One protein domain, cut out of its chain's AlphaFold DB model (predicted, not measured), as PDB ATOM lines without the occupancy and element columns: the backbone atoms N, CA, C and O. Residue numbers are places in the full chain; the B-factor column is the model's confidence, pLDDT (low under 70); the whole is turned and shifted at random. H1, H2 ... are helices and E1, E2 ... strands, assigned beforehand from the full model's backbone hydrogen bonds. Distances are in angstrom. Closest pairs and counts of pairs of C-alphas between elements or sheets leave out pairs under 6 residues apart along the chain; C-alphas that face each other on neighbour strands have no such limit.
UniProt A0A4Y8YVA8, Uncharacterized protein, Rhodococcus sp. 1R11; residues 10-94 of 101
ATOM      1  N   TRP A  10      14.007 -15.117 -23.246       96.81
ATOM      2  CA  TRP A  10      13.959 -16.490 -22.757       96.81
ATOM      3  C   TRP A  10      14.906 -17.354 -23.589       96.81
ATOM      4  O   TRP A  10      14.901 -17.280 -24.814       96.81
ATOM      5  N   ASN A  11      15.776 -18.132 -22.939       94.62
ATOM      6  CA  ASN A  11      16.835 -18.906 -23.601       94.62
ATOM      7  C   ASN A  11      17.711 -18.075 -24.569       94.62
ATOM      8  O   ASN A  11      18.129 -18.571 -25.613       94.62
ATOM      9  N   GLY A  12      17.981 -16.805 -24.242       93.56
ATOM     10  CA  GLY A  12      18.770 -15.895 -25.083       93.56
ATOM     11  C   GLY A  12      18.020 -15.292 -26.277       93.56
ATOM     12  O   GLY A  12      18.597 -14.490 -27.004       93.56
ATOM     13  N   GLN A  13      16.749 -15.644 -26.484       95.19
ATOM     14  CA  GLN A  13      15.916 -15.121 -27.568       95.19
ATOM     15  C   GLN A  13      14.977 -14.032 -27.055       95.19
ATOM     16  O   GLN A  13      14.408 -14.178 -25.974       95.19
ATOM     17  N   GLU A  14      14.787 -12.956 -27.827       95.81
ATOM     18  CA  GLU A  14      13.807 -11.911 -27.498       95.81
ATOM     19  C   GLU A  14      12.410 -12.544 -27.402       95.81
ATOM     20  O   GLU A  14      11.972 -13.252 -28.306       95.81
ATOM     21  N   THR A  15      11.757 -12.374 -26.256       95.31
ATOM     22  CA  THR A  15      10.546 -13.108 -25.870       95.31
ATOM     23  C   THR A  15       9.653 -12.203 -25.033       95.31
ATOM     24  O   THR A  15      10.155 -11.633 -24.060       95.31
ATOM     25  N   PRO A  16       8.347 -12.080 -25.329       94.75
ATOM     26  CA  PRO A  16       7.433 -11.289 -24.516       94.75
ATOM     27  C   PRO A  16       7.375 -11.775 -23.062       94.75
ATOM     28  O   PRO A  16       7.090 -12.941 -22.784       94.75
ATOM     29  N   ALA A  17       7.604 -10.859 -22.120       95.75
ATOM     30  CA  ALA A  17       7.382 -11.111 -20.705       95.75
ATOM     31  C   ALA A  17       6.721  -9.916 -20.012       95.75
ATOM     32  O   ALA A  17       6.981  -8.753 -20.323       95.75
ATOM     33  N   VAL A  18       5.848 -10.206 -19.050       95.38
ATOM     34  CA  VAL A  18       4.987  -9.214 -18.403       95.38
ATOM     35  C   VAL A  18       4.982  -9.422 -16.895       95.38
ATOM     36  O   VAL A  18       4.776 -10.534 -16.410       95.38
ATOM     37  N   ARG A  19       5.155  -8.335 -16.136       96.31
ATOM     38  CA  ARG A  19       4.993  -8.352 -14.676       96.31
ATOM     39  C   ARG A  19       3.516  -8.275 -14.292       96.31
ATOM     40  O   ARG A  19       2.732  -7.552 -14.909       96.31
ATOM     41  N   GLY A  20       3.145  -8.973 -13.231       97.00
ATOM     42  CA  GLY A  20       1.800  -8.926 -12.679       97.00
ATOM     43  C   GLY A  20       1.712  -9.607 -11.325       97.00
ATOM     44  O   GLY A  20       2.720  -9.926 -10.702       97.00
ATOM     45  N   THR A  21       0.486  -9.886 -10.898       98.25
ATOM     46  CA  THR A  21       0.215 -10.726  -9.728       98.25
ATOM     47  C   THR A  21      -0.653 -11.913 -10.104       98.25
ATOM     48  O   THR A  21      -1.529 -11.807 -10.963       98.25
ATOM     49  N   ALA A  22      -0.485 -13.043  -9.429       98.31
ATOM     50  CA  ALA A  22      -1.344 -14.212  -9.601       98.31
ATOM     51  C   ALA A  22      -1.557 -14.928  -8.268       98.31
ATOM     52  O   ALA A  22      -0.763 -14.761  -7.346       98.31
ATOM     53  N   VAL A  23      -2.639 -15.705  -8.167       98.50
ATOM     54  CA  VAL A  23      -2.850 -16.599  -7.021       98.50
ATOM     55  C   VAL A  23      -2.109 -17.895  -7.299       98.50
ATOM     56  O   VAL A  23      -2.359 -18.518  -8.331       98.50
ATOM     57  N   VAL A  24      -1.219 -18.307  -6.402       97.88
ATOM     58  CA  VAL A  24      -0.478 -19.563  -6.536       97.88
ATOM     59  C   VAL A  24      -1.457 -20.731  -6.439       97.88
ATOM     60  O   VAL A  24      -2.242 -20.825  -5.495       97.88
ATOM     61  N   ALA A  25      -1.421 -21.621  -7.424       96.50
ATOM     62  CA  ALA A  25      -2.098 -22.909  -7.346       96.50
ATOM     63  C   ALA A  25      -1.124 -23.967  -6.844       96.50
ATOM     64  O   ALA A  25       0.079 -23.877  -7.086       96.50
ATOM     65  N   ASP A  26      -1.649 -25.002  -6.194       94.38
ATOM     66  CA  ASP A  26      -0.845 -26.195  -5.972       94.38
ATOM     67  C   ASP A  26      -0.554 -26.888  -7.312       94.38
ATOM     68  O   ASP A  26      -1.322 -26.790  -8.273       94.38
ATOM     69  N   SER A  27       0.553 -27.617  -7.369       86.31
ATOM     70  CA  SER A  27       0.935 -28.433  -8.512       86.31
ATOM     71  C   SER A  27       1.075 -29.885  -8.078       86.31
ATOM     72  O   SER A  27       2.097 -30.290  -7.520       86.31
ATOM     73  N   GLY A  28       0.083 -30.706  -8.431       78.19
ATOM     74  CA  GLY A  28       0.147 -32.160  -8.238       78.19
ATOM     75  C   GLY A  28       1.246 -32.842  -9.065       78.19
ATOM     76  O   GLY A  28       1.651 -33.955  -8.752       78.19
ATOM     77  N   ARG A  29       1.780 -32.164 -10.092       79.00
ATOM     78  CA  ARG A  29       2.846 -32.688 -10.964       79.00
ATOM     79  C   ARG A  29       4.198 -32.820 -10.257       79.00
ATOM     80  O   ARG A  29       5.030 -33.613 -10.687       79.00
ATOM     81  N   PHE A  30       4.424 -32.059  -9.186       74.38
ATOM     82  CA  PHE A  30       5.695 -32.038  -8.465       74.38
ATOM     83  C   PHE A  30       5.444 -32.367  -6.988       74.38
ATOM     84  O   PHE A  30       4.951 -31.514  -6.249       74.38
ATOM     85  N   PRO A  31       5.786 -33.585  -6.522       81.25
ATOM     86  CA  PRO A  31       5.563 -33.981  -5.131       81.25
ATOM     87  C   PRO A  31       6.221 -33.037  -4.117       81.25
ATOM     88  O   PRO A  31       5.639 -32.774  -3.071       81.25
ATOM     89  N   ARG A  32       7.385 -32.470  -4.464       86.69
ATOM     90  CA  ARG A  32       8.118 -31.456  -3.684       86.69
ATOM     91  C   ARG A  32       8.015 -30.082  -4.332       86.69
ATOM     92  O   ARG A  32       9.009 -29.474  -4.726       86.69
ATOM     93  N   TYR A  33       6.786 -29.643  -4.574       92.69
ATOM     94  CA  TYR A  33       6.565 -28.322  -5.133       92.69
ATOM     95  C   TYR A  33       6.948 -27.264  -4.095       92.69
ATOM     96  O   TYR A  33       6.277 -27.116  -3.077       92.69
ATOM     97  N   TRP A  34       8.025 -26.528  -4.367       94.19
ATOM     98  CA  TRP A  34       8.625 -25.565  -3.438       94.19
ATOM     99  C   TRP A  34       7.621 -24.546  -2.871       94.19
ATOM    100  O   TRP A  34       7.714 -24.170  -1.708       94.19
ATOM    101  N   ALA A  35       6.625 -24.121  -3.657       95.00
ATOM    102  CA  ALA A  35       5.646 -23.133  -3.201       95.00
ATOM    103  C   ALA A  35       4.699 -23.699  -2.127       95.00
ATOM    104  O   ALA A  35       4.138 -22.936  -1.343       95.00
ATOM    105  N   ARG A  36       4.546 -25.031  -2.060       93.81
ATOM    106  CA  ARG A  36       3.869 -25.716  -0.950       93.81
ATOM    107  C   ARG A  36       4.718 -25.659   0.317       93.81
ATOM    108  O   ARG A  36       4.191 -25.353   1.376       93.81
ATOM    109  N   GLU A  37       6.021 -25.909   0.200       92.19
ATOM    110  CA  GLU A  37       6.968 -25.863   1.327       92.19
ATOM    111  C   GLU A  37       7.107 -24.446   1.909       92.19
ATOM    112  O   GLU A  37       7.277 -24.285   3.114       92.19
ATOM    113  N   GLU A  38       6.958 -23.414   1.075       94.94
ATOM    114  CA  GLU A  38       6.937 -22.007   1.494       94.94
ATOM    115  C   GLU A  38       5.543 -21.494   1.922       94.94
ATOM    116  O   GLU A  38       5.400 -20.304   2.192       94.94
ATOM    117  N   ASN A  39       4.515 -22.354   1.999       95.00
ATOM    118  CA  ASN A  39       3.130 -21.987   2.348       95.00
ATOM    119  C   ASN A  39       2.524 -20.866   1.478       95.00
ATOM    120  O   ASN A  39       1.815 -19.997   1.974       95.00
ATOM    121  N   LEU A  40       2.791 -20.878   0.169       97.06
ATOM    122  CA  LEU A  40       2.288 -19.857  -0.761       97.06
ATOM    123  C   LEU A  40       1.033 -20.280  -1.518       97.06
ATOM    124  O   LEU A  40       0.417 -19.451  -2.177       97.06
ATOM    125  N   VAL A  41       0.662 -21.560  -1.495       97.06
ATOM    126  CA  VAL A  41      -0.527 -22.050  -2.206       97.06
ATOM    127  C   VAL A  41      -1.773 -21.308  -1.709       97.06
ATOM    128  O   VAL A  41      -2.082 -21.331  -0.525       97.06
ATOM    129  N   GLY A  42      -2.506 -20.676  -2.631       97.75
ATOM    130  CA  GLY A  42      -3.665 -19.833  -2.324       97.75
ATOM    131  C   GLY A  42      -3.343 -18.344  -2.158       97.75
ATOM    132  O   GLY A  42      -4.253 -17.522  -2.273       97.75
ATOM    133  N   GLU A  43      -2.070 -17.981  -1.995       98.25
ATOM    134  CA  GLU A  43      -1.637 -16.592  -1.840       98.25
ATOM    135  C   GLU A  43      -1.516 -15.870  -3.179       98.25
ATOM    136  O   GLU A  43      -1.131 -16.451  -4.201       98.25
ATOM    137  N   ARG A  44      -1.819 -14.567  -3.176       98.38
ATOM    138  CA  ARG A  44      -1.564 -13.685  -4.320       98.38
ATOM    139  C   ARG A  44      -0.170 -13.080  -4.199       98.38
ATOM    140  O   ARG A  44       0.086 -12.327  -3.267       98.38
ATOM    141  N   ILE A  45       0.688 -13.344  -5.179       98.31
ATOM    142  CA  ILE A  45       2.084 -12.887  -5.174       98.31
ATOM    143  C   ILE A  45       2.473 -12.207  -6.488       98.31
ATOM    144  O   ILE A  45       1.776 -12.339  -7.498       98.31
ATOM    145  N   GLU A  46       3.602 -11.500  -6.461       98.25
ATOM    146  CA  GLU A  46       4.267 -10.932  -7.637       98.25
ATOM    147  C   GLU A  46       4.823 -12.034  -8.546       98.25
ATOM    148  O   GLU A  46       5.530 -12.936  -8.089       98.25
ATOM    149  N   VAL A  47       4.536 -11.936  -9.845       98.12
ATOM    150  CA  VAL A  47       4.938 -12.916 -10.860       98.12
ATOM    151  C   VAL A  47       5.382 -12.251 -12.162       98.12
ATOM    152  O   VAL A  47       4.992 -11.124 -12.481       98.12
ATOM    153  N   VAL A  48       6.158 -12.987 -12.952       97.94
ATOM    154  CA  VAL A  48       6.402 -12.689 -14.370       97.94
ATOM    155  C   VAL A  48       5.746 -13.770 -15.220       97.94
ATOM    156  O   VAL A  48       6.018 -14.948 -15.013       97.94
ATOM    157  N   LEU A  49       4.894 -13.372 -16.163       97.44
ATOM    158  CA  LEU A  49       4.406 -14.226 -17.246       97.44
ATOM    159  C   LEU A  49       5.412 -14.157 -18.395       97.44
ATOM    160  O   LEU A  49       5.788 -13.060 -18.798       97.44
ATOM    161  N   VAL A  50       5.823 -15.308 -18.916       97.06
ATOM    162  CA  VAL A  50       6.657 -15.450 -20.116       97.06
ATOM    163  C   VAL A  50       5.876 -16.259 -21.146       97.06
ATOM    164  O   VAL A  50       5.399 -17.344 -20.814       97.06
ATOM    165  N   ASP A  51       5.750 -15.736 -22.363       95.50
ATOM    166  CA  ASP A  51       5.133 -16.426 -23.503       95.50
ATOM    167  C   ASP A  51       6.222 -16.818 -24.502       95.50
ATOM    168  O   ASP A  51       6.801 -15.956 -25.164       95.50
ATOM    169  N   TYR A  52       6.546 -18.110 -24.567       94.06
ATOM    170  CA  TYR A  52       7.638 -18.628 -25.382       94.06
ATOM    171  C   TYR A  52       7.211 -19.884 -26.137       94.06
ATOM    172  O   TYR A  52       6.793 -20.866 -25.532       94.06
ATOM    173  N   ALA A  53       7.371 -19.872 -27.464       92.12
ATOM    174  CA  ALA A  53       7.051 -21.002 -28.342       92.12
ATOM    175  C   ALA A  53       5.608 -21.545 -28.193       92.12
ATOM    176  O   ALA A  53       5.361 -22.719 -28.454       92.12
ATOM    177  N   GLY A  54       4.655 -20.688 -27.802       89.62
ATOM    178  CA  GLY A  54       3.253 -21.061 -27.575       89.62
ATOM    179  C   GLY A  54       2.957 -21.602 -26.173       89.62
ATOM    180  O   GLY A  54       1.800 -21.899 -25.877       89.62
ATOM    181  N   ASP A  55       3.969 -21.694 -25.306       93.25
ATOM    182  CA  ASP A  55       3.835 -22.107 -23.915       93.25
ATOM    183  C   ASP A  55       3.949 -20.913 -22.960       93.25
ATOM    184  O   ASP A  55       4.833 -20.061 -23.075       93.25
ATOM    185  N   ILE A  56       3.083 -20.905 -21.943       94.44
ATOM    186  CA  ILE A  56       3.114 -19.904 -20.876       94.44
ATOM    187  C   ILE A  56       3.865 -20.445 -19.662       94.44
ATOM    188  O   ILE A  56       3.503 -21.476 -19.091       94.44
ATOM    189  N   SER A  57       4.869 -19.696 -19.210       95.06
ATOM    190  CA  SER A  57       5.559 -19.921 -17.940       95.06
ATOM    191  C   SER A  57       5.309 -18.771 -16.970       95.06
ATOM    192  O   SER A  57       5.314 -17.606 -17.355       95.06
ATOM    193  N   TYR A  58       5.133 -19.097 -15.689       96.88
ATOM    194  CA  TYR A  58       5.042 -18.109 -14.613       96.88
ATOM    195  C   TYR A  58       6.250 -18.237 -13.694       96.88
ATOM    196  O   TYR A  58       6.552 -19.329 -13.213       96.88
ATOM    197  N   LEU A  59       6.924 -17.122 -13.433       97.56
ATOM    198  CA  LEU A  59       8.100 -17.051 -12.572       97.56
ATOM    199  C   LEU A  59       7.752 -16.314 -11.281       97.56
ATOM    200  O   LEU A  59       7.061 -15.295 -11.327       97.56
ATOM    201  N   ASP A  60       8.270 -16.789 -10.150       97.81
ATOM    202  CA  ASP A  60       8.241 -16.034  -8.894       97.81
ATOM    203  C   ASP A  60       8.990 -14.711  -9.061       97.81
ATOM    204  O   ASP A  60      10.126 -14.677  -9.545       97.81
ATOM    205  N   ASN A  61       8.352 -13.616  -8.657       97.94
ATOM    206  CA  ASN A  61       8.930 -12.282  -8.738       97.94
ATOM    207  C   ASN A  61       8.827 -11.499  -7.425       97.94
ATOM    208  O   ASN A  61       9.070 -10.295  -7.420       97.94
ATOM    209  N   ARG A  62       8.525 -12.160  -6.297       97.31
ATOM    210  CA  ARG A  62       8.435 -11.509  -4.973       97.31
ATOM    211  C   ARG A  62       9.690 -10.721  -4.588       97.31
ATOM    212  O   ARG A  62       9.584  -9.718  -3.896       97.31
ATOM    213  N   THR A  63      10.862 -11.156  -5.050       96.06
ATOM    214  CA  THR A  63      12.159 -10.498  -4.808       96.06
ATOM    215  C   THR A  63      12.739  -9.816  -6.055       96.06
ATOM    216  O   THR A  63      13.903  -9.430  -6.059       96.06
ATOM    217  N   GLY A  64      11.966  -9.698  -7.140       95.62
ATOM    218  CA  GLY A  64      12.410  -9.105  -8.411       95.62
ATOM    219  C   GLY A  64      13.258 -10.019  -9.308       95.62
ATOM    220  O   GLY A  64      13.570  -9.651 -10.441       95.62
ATOM    221  N   PHE A  65      13.620 -11.220  -8.844       96.50
ATOM    222  CA  PHE A  65      14.546 -12.092  -9.572       96.50
ATOM    223  C   PHE A  65      13.955 -12.695 -10.858       96.50
ATOM    224  O   PHE A  65      14.678 -12.892 -11.834       96.50
ATOM    225  N   GLY A  66      12.639 -12.932 -10.904       97.00
ATOM    226  CA  GLY A  66      11.953 -13.356 -12.128       97.00
ATOM    227  C   GLY A  66      12.083 -12.321 -13.248       97.00
ATOM    228  O   GLY A  66      12.368 -12.677 -14.389       97.00
ATOM    229  N   TRP A  67      11.946 -11.034 -12.914       97.50
ATOM    230  CA  TRP A  67      12.134  -9.939 -13.864       97.50
ATOM    231  C   TRP A  67      13.597  -9.773 -14.271       97.50
ATOM    232  O   TRP A  67      13.882  -9.632 -15.459       97.50
ATOM    233  N   TYR A  68      14.526  -9.866 -13.314       97.12
ATOM    234  CA  TYR A  68      15.963  -9.869 -13.597       97.12
ATOM    235  C   TYR A  68      16.329 -10.961 -14.607       97.12
ATOM    236  O   TYR A  68      16.995 -10.674 -15.598       97.12
ATOM    237  N   LYS A  69      15.842 -12.197 -14.420       97.06
ATOM    238  CA  LYS A  69      16.126 -13.309 -15.338       97.06
ATOM    239  C   LYS A  69      15.779 -12.966 -16.782       97.06
ATOM    240  O   LYS A  69      16.585 -13.235 -17.666       97.06
ATOM    241  N   VAL A  70      14.592 -12.415 -17.019       97.62
ATOM    242  CA  VAL A  70      14.105 -12.141 -18.379       97.62
ATOM    243  C   VAL A  70      14.642 -10.835 -18.957       97.62
ATOM    244  O   VAL A  70      14.412 -10.584 -20.126       97.62
ATOM    245  N   THR A  71      15.354 -10.010 -18.189       96.81
ATOM    246  CA  THR A  71      15.946  -8.749 -18.664       96.81
ATOM    247  C   THR A  71      17.467  -8.851 -18.655       96.81
ATOM    248  O   THR A  71      18.050  -9.361 -19.607       96.81
ATOM    249  N   GLU A  72      18.107  -8.470 -17.553       96.38
ATOM    250  CA  GLU A  72      19.563  -8.479 -17.369       96.38
ATOM    251  C   GLU A  72      20.169  -9.889 -17.465       96.38
ATOM    252  O   GLU A  72      21.272 -10.090 -17.972       96.38
ATOM    253  N   GLY A  73      19.424 -10.904 -17.028       96.00
ATOM    254  CA  GLY A  73      19.800 -12.309 -17.165       96.00
ATOM    255  C   GLY A  73      19.655 -12.862 -18.586       96.00
ATOM    256  O   GLY A  73      20.030 -14.013 -18.817       96.00
ATOM    257  N   HIS A  74      19.104 -12.080 -19.523       96.69
ATOM    258  CA  HIS A  74      18.888 -12.429 -20.933       96.69
ATOM    259  C   HIS A  74      18.184 -13.785 -21.138       96.69
ATOM    260  O   HIS A  74      18.413 -14.498 -22.115       96.69
ATOM    261  N   GLY A  75      17.332 -14.184 -20.192       95.31
ATOM    262  CA  GLY A  75      16.632 -15.463 -20.222       95.31
ATOM    263  C   GLY A  75      17.553 -16.681 -20.104       95.31
ATOM    264  O   GLY A  75      17.110 -17.793 -20.386       95.31
ATOM    265  N   SER A  76      18.819 -16.499 -19.716       94.44
ATOM    266  CA  SER A  76      19.832 -17.555 -19.713       94.44
ATOM    267  C   SER A  76      19.424 -18.732 -18.814       94.44
ATOM    268  O   SER A  76      18.968 -18.511 -17.682       94.44
ATOM    269  N   PRO A  77      19.620 -19.991 -19.258       92.38
ATOM    270  CA  PRO A  77      19.434 -21.172 -18.413       92.38
ATOM    271  C   PRO A  77      20.340 -21.189 -17.175       92.38
ATOM    272  O   PRO A  77      19.985 -21.804 -16.175       92.38
ATOM    273  N   ALA A  78      21.486 -20.499 -17.223       94.25
ATOM    274  CA  ALA A  78      22.406 -20.397 -16.090       94.25
ATOM    275  C   ALA A  78      21.889 -19.465 -14.978       94.25
ATOM    276  O   ALA A  78      22.340 -19.552 -13.836       94.25
ATOM    277  N   VAL A  79      20.933 -18.584 -15.288       94.06
ATOM    278  CA  VAL A  79      20.272 -17.732 -14.296       94.06
ATOM    279  C   VAL A  79      19.088 -18.505 -13.727       94.06
ATOM    280  O   VAL A  79      18.104 -18.756 -14.427       94.06
ATOM    281  N   GLY A  80      19.198 -18.902 -12.459       92.88
ATOM    282  CA  GLY A  80      18.152 -19.657 -11.774       92.88
ATOM    283  C   GLY A  80      16.814 -18.915 -11.730       92.88
ATOM    284  O   GLY A  80      16.740 -17.696 -11.851       92.88
ATOM    285  N   HIS A  81      15.730 -19.657 -11.538       94.19
ATOM    286  CA  HIS A  81      14.406 -19.102 -11.265       94.19
ATOM    287  C   HIS A  81      13.526 -20.153 -10.612       94.19
ATOM    288  O   HIS A  81      13.824 -21.348 -10.637       94.19
ATOM    289  N   LYS A  82      12.405 -19.701 -10.054       95.00
ATOM    290  CA  LYS A  82      11.370 -20.574  -9.519       95.00
ATOM    291  C   LYS A  82      10.127 -20.482 -10.395       95.00
ATOM    292  O   LYS A  82       9.476 -19.442 -10.442       95.00
ATOM    293  N   ASN A  83       9.808 -21.575 -11.087       93.88
ATOM    294  CA  ASN A  83       8.553 -21.697 -11.826       93.88
ATOM    295  C   ASN A  83       7.373 -21.864 -10.860       93.88
ATOM    296  O   ASN A  83       7.491 -22.512  -9.812       93.88
ATOM    297  N   LEU A  84       6.225 -21.317 -11.249       93.50
ATOM    298  CA  LEU A  84       4.982 -21.348 -10.494       93.50
ATOM    299  C   LEU A  84       3.839 -21.953 -11.309       93.50
ATOM    300  O   LEU A  84       3.736 -21.748 -12.515       93.50
ATOM    301  N   SER A  85       2.943 -22.651 -10.616       95.44
ATOM    302  CA  SER A  85       1.582 -22.886 -11.092       95.44
ATOM    303  C   SER A  85       0.670 -21.823 -10.501       95.44
ATOM    304  O   SER A  85       0.792 -21.469  -9.327       95.44
ATOM    305  N   ILE A  86      -0.250 -21.304 -11.307       96.69
ATOM    306  CA  ILE A  86      -1.206 -20.291 -10.861       96.69
ATOM    307  C   ILE A  86      -2.631 -20.815 -10.982       96.69
ATOM    308  O   ILE A  86      -2.933 -21.655 -11.831       96.69
ATOM    309  N   LYS A  87      -3.537 -20.283 -10.162       97.50
ATOM    310  CA  LYS A  87      -4.968 -20.540 -10.310       97.50
ATOM    311  C   LYS A  87      -5.422 -20.003 -11.677       97.50
ATOM    312  O   LYS A  87      -5.145 -18.829 -11.961       97.50
ATOM    313  N   PRO A  88      -6.126 -20.795 -12.507       95.75
ATOM    314  CA  PRO A  88      -6.619 -20.335 -13.803       95.75
ATOM    315  C   PRO A  88      -7.404 -19.022 -13.690       95.75
ATOM    316  O   PRO A  88      -8.194 -18.841 -12.763       95.75
ATOM    317  N   GLY A  89      -7.137 -18.082 -14.599       96.31
ATOM    318  CA  GLY A  89      -7.774 -16.759 -14.617       96.31
ATOM    319  C   GLY A  89      -7.361 -15.806 -13.484       96.31
ATOM    320  O   GLY A  89      -7.938 -14.730 -13.355       96.31
ATOM    321  N   SER A  90      -6.385 -16.165 -12.640       97.94
ATOM    322  CA  SER A  90      -5.984 -15.320 -11.503       97.94
ATOM    323  C   SER A  90      -4.898 -14.285 -11.816       97.94
ATOM    324  O   SER A  90      -4.686 -13.389 -10.983       97.94
ATOM    325  N   PHE A  91      -4.231 -14.406 -12.972       97.81
ATOM    326  CA  PHE A  91      -3.195 -13.475 -13.414       97.81
ATOM    327  C   PHE A  91      -3.788 -12.090 -13.671       97.81
ATOM    328  O   PHE A  91      -4.808 -11.935 -14.340       97.81
ATOM    329  N   ARG A  92      -3.132 -11.076 -13.115       97.25
ATOM    330  CA  ARG A  92      -3.452  -9.663 -13.280       97.25
ATOM    331  C   ARG A  92      -2.171  -8.955 -13.667       97.25
ATOM    332  O   ARG A  92      -1.303  -8.760 -12.818       97.25
ATOM    333  N   GLN A  93      -2.059  -8.598 -14.939       95.06
ATOM    334  CA  GLN A  93      -0.965  -7.778 -15.434       95.06
ATOM    335  C   GLN A  93      -0.933  -6.451 -14.669       95.06
ATOM    336  O   GLN A  93      -1.973  -5.813 -14.470       95.06
ATOM    337  N   HIS A  94       0.258  -6.030 -14.244       91.12
ATOM    338  CA  HIS A  94       0.436  -4.665 -13.761       91.12
ATOM    339  C   HIS A  94       0.100  -3.720 -14.903       91.12
ATOM    340  O   HIS A  94       0.561  -3.935 -16.027       91.12
TER     341      HIS A  94
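AT A GLANCE: This is residues 10 to 94 of the 101 residues of an uncharacterized protein of Rhodococcus sp. 1R11 (UniProt A0A4Y8YVA8). With little regular structure, this is a strongly twisted three-strand sheet with short helix H2 over one face; a long stretch, residues 71 to 94, pairs briefly with both edge strands, E3 and then E1. The 85 printed residues, 32 in named elements, hold E1, H1, E2, E3 and H2 in that order, mixed in class; the sheet, E1 E2 E3, is antiparallel. The whole is compact, radius of gyration of the C-alphas 12.3 A, spanning 31 by 25 by 25 A.

IN THESE COORDINATES: E1, residues 17 to 23, begins at C-alpha 17 (7.382, -11.111, -20.705) and is 17.9 A long. H1 is residues 34 to 37, E2 44 to 52, 23.5 A, and E3 55 to 60, 16.8 A. H2, residues 65 to 70, ends at C-alpha 70 (14.105, -12.141, -18.379).

HOW THE PARTS SIT: E1 and E2 are antiparallel neighbours, with N 20 and O 47 within hydrogen-bond range at 2.9 A. In the hairpin E2 and E3, N 50 and O 57 are 2.8 A apart. Residues 83 to 84 pair antiparallel with 58 to 59 of E3, and 92 to 93 with 20 to 21 of E1. H2 is on the sheet, over E2, at a height of 8.3 A, along the strands at 14 degrees to E2 on the local plane; the closest C-alphas of H2 and E2 are Gly 66 and Val 48, 6.0 A. H1 is not on the sheet and is apart from H2. Every O i to N i+4 pair in H2 is within hydrogen-bond range; H1 is too short for one.

THE WHOLE: The farthest C-alphas, of Glu 14 and Asn 39, are 33.3 A apart. The printed part has no cut, no link between named elements is long, and no printed residue is under 70 in pLDDT.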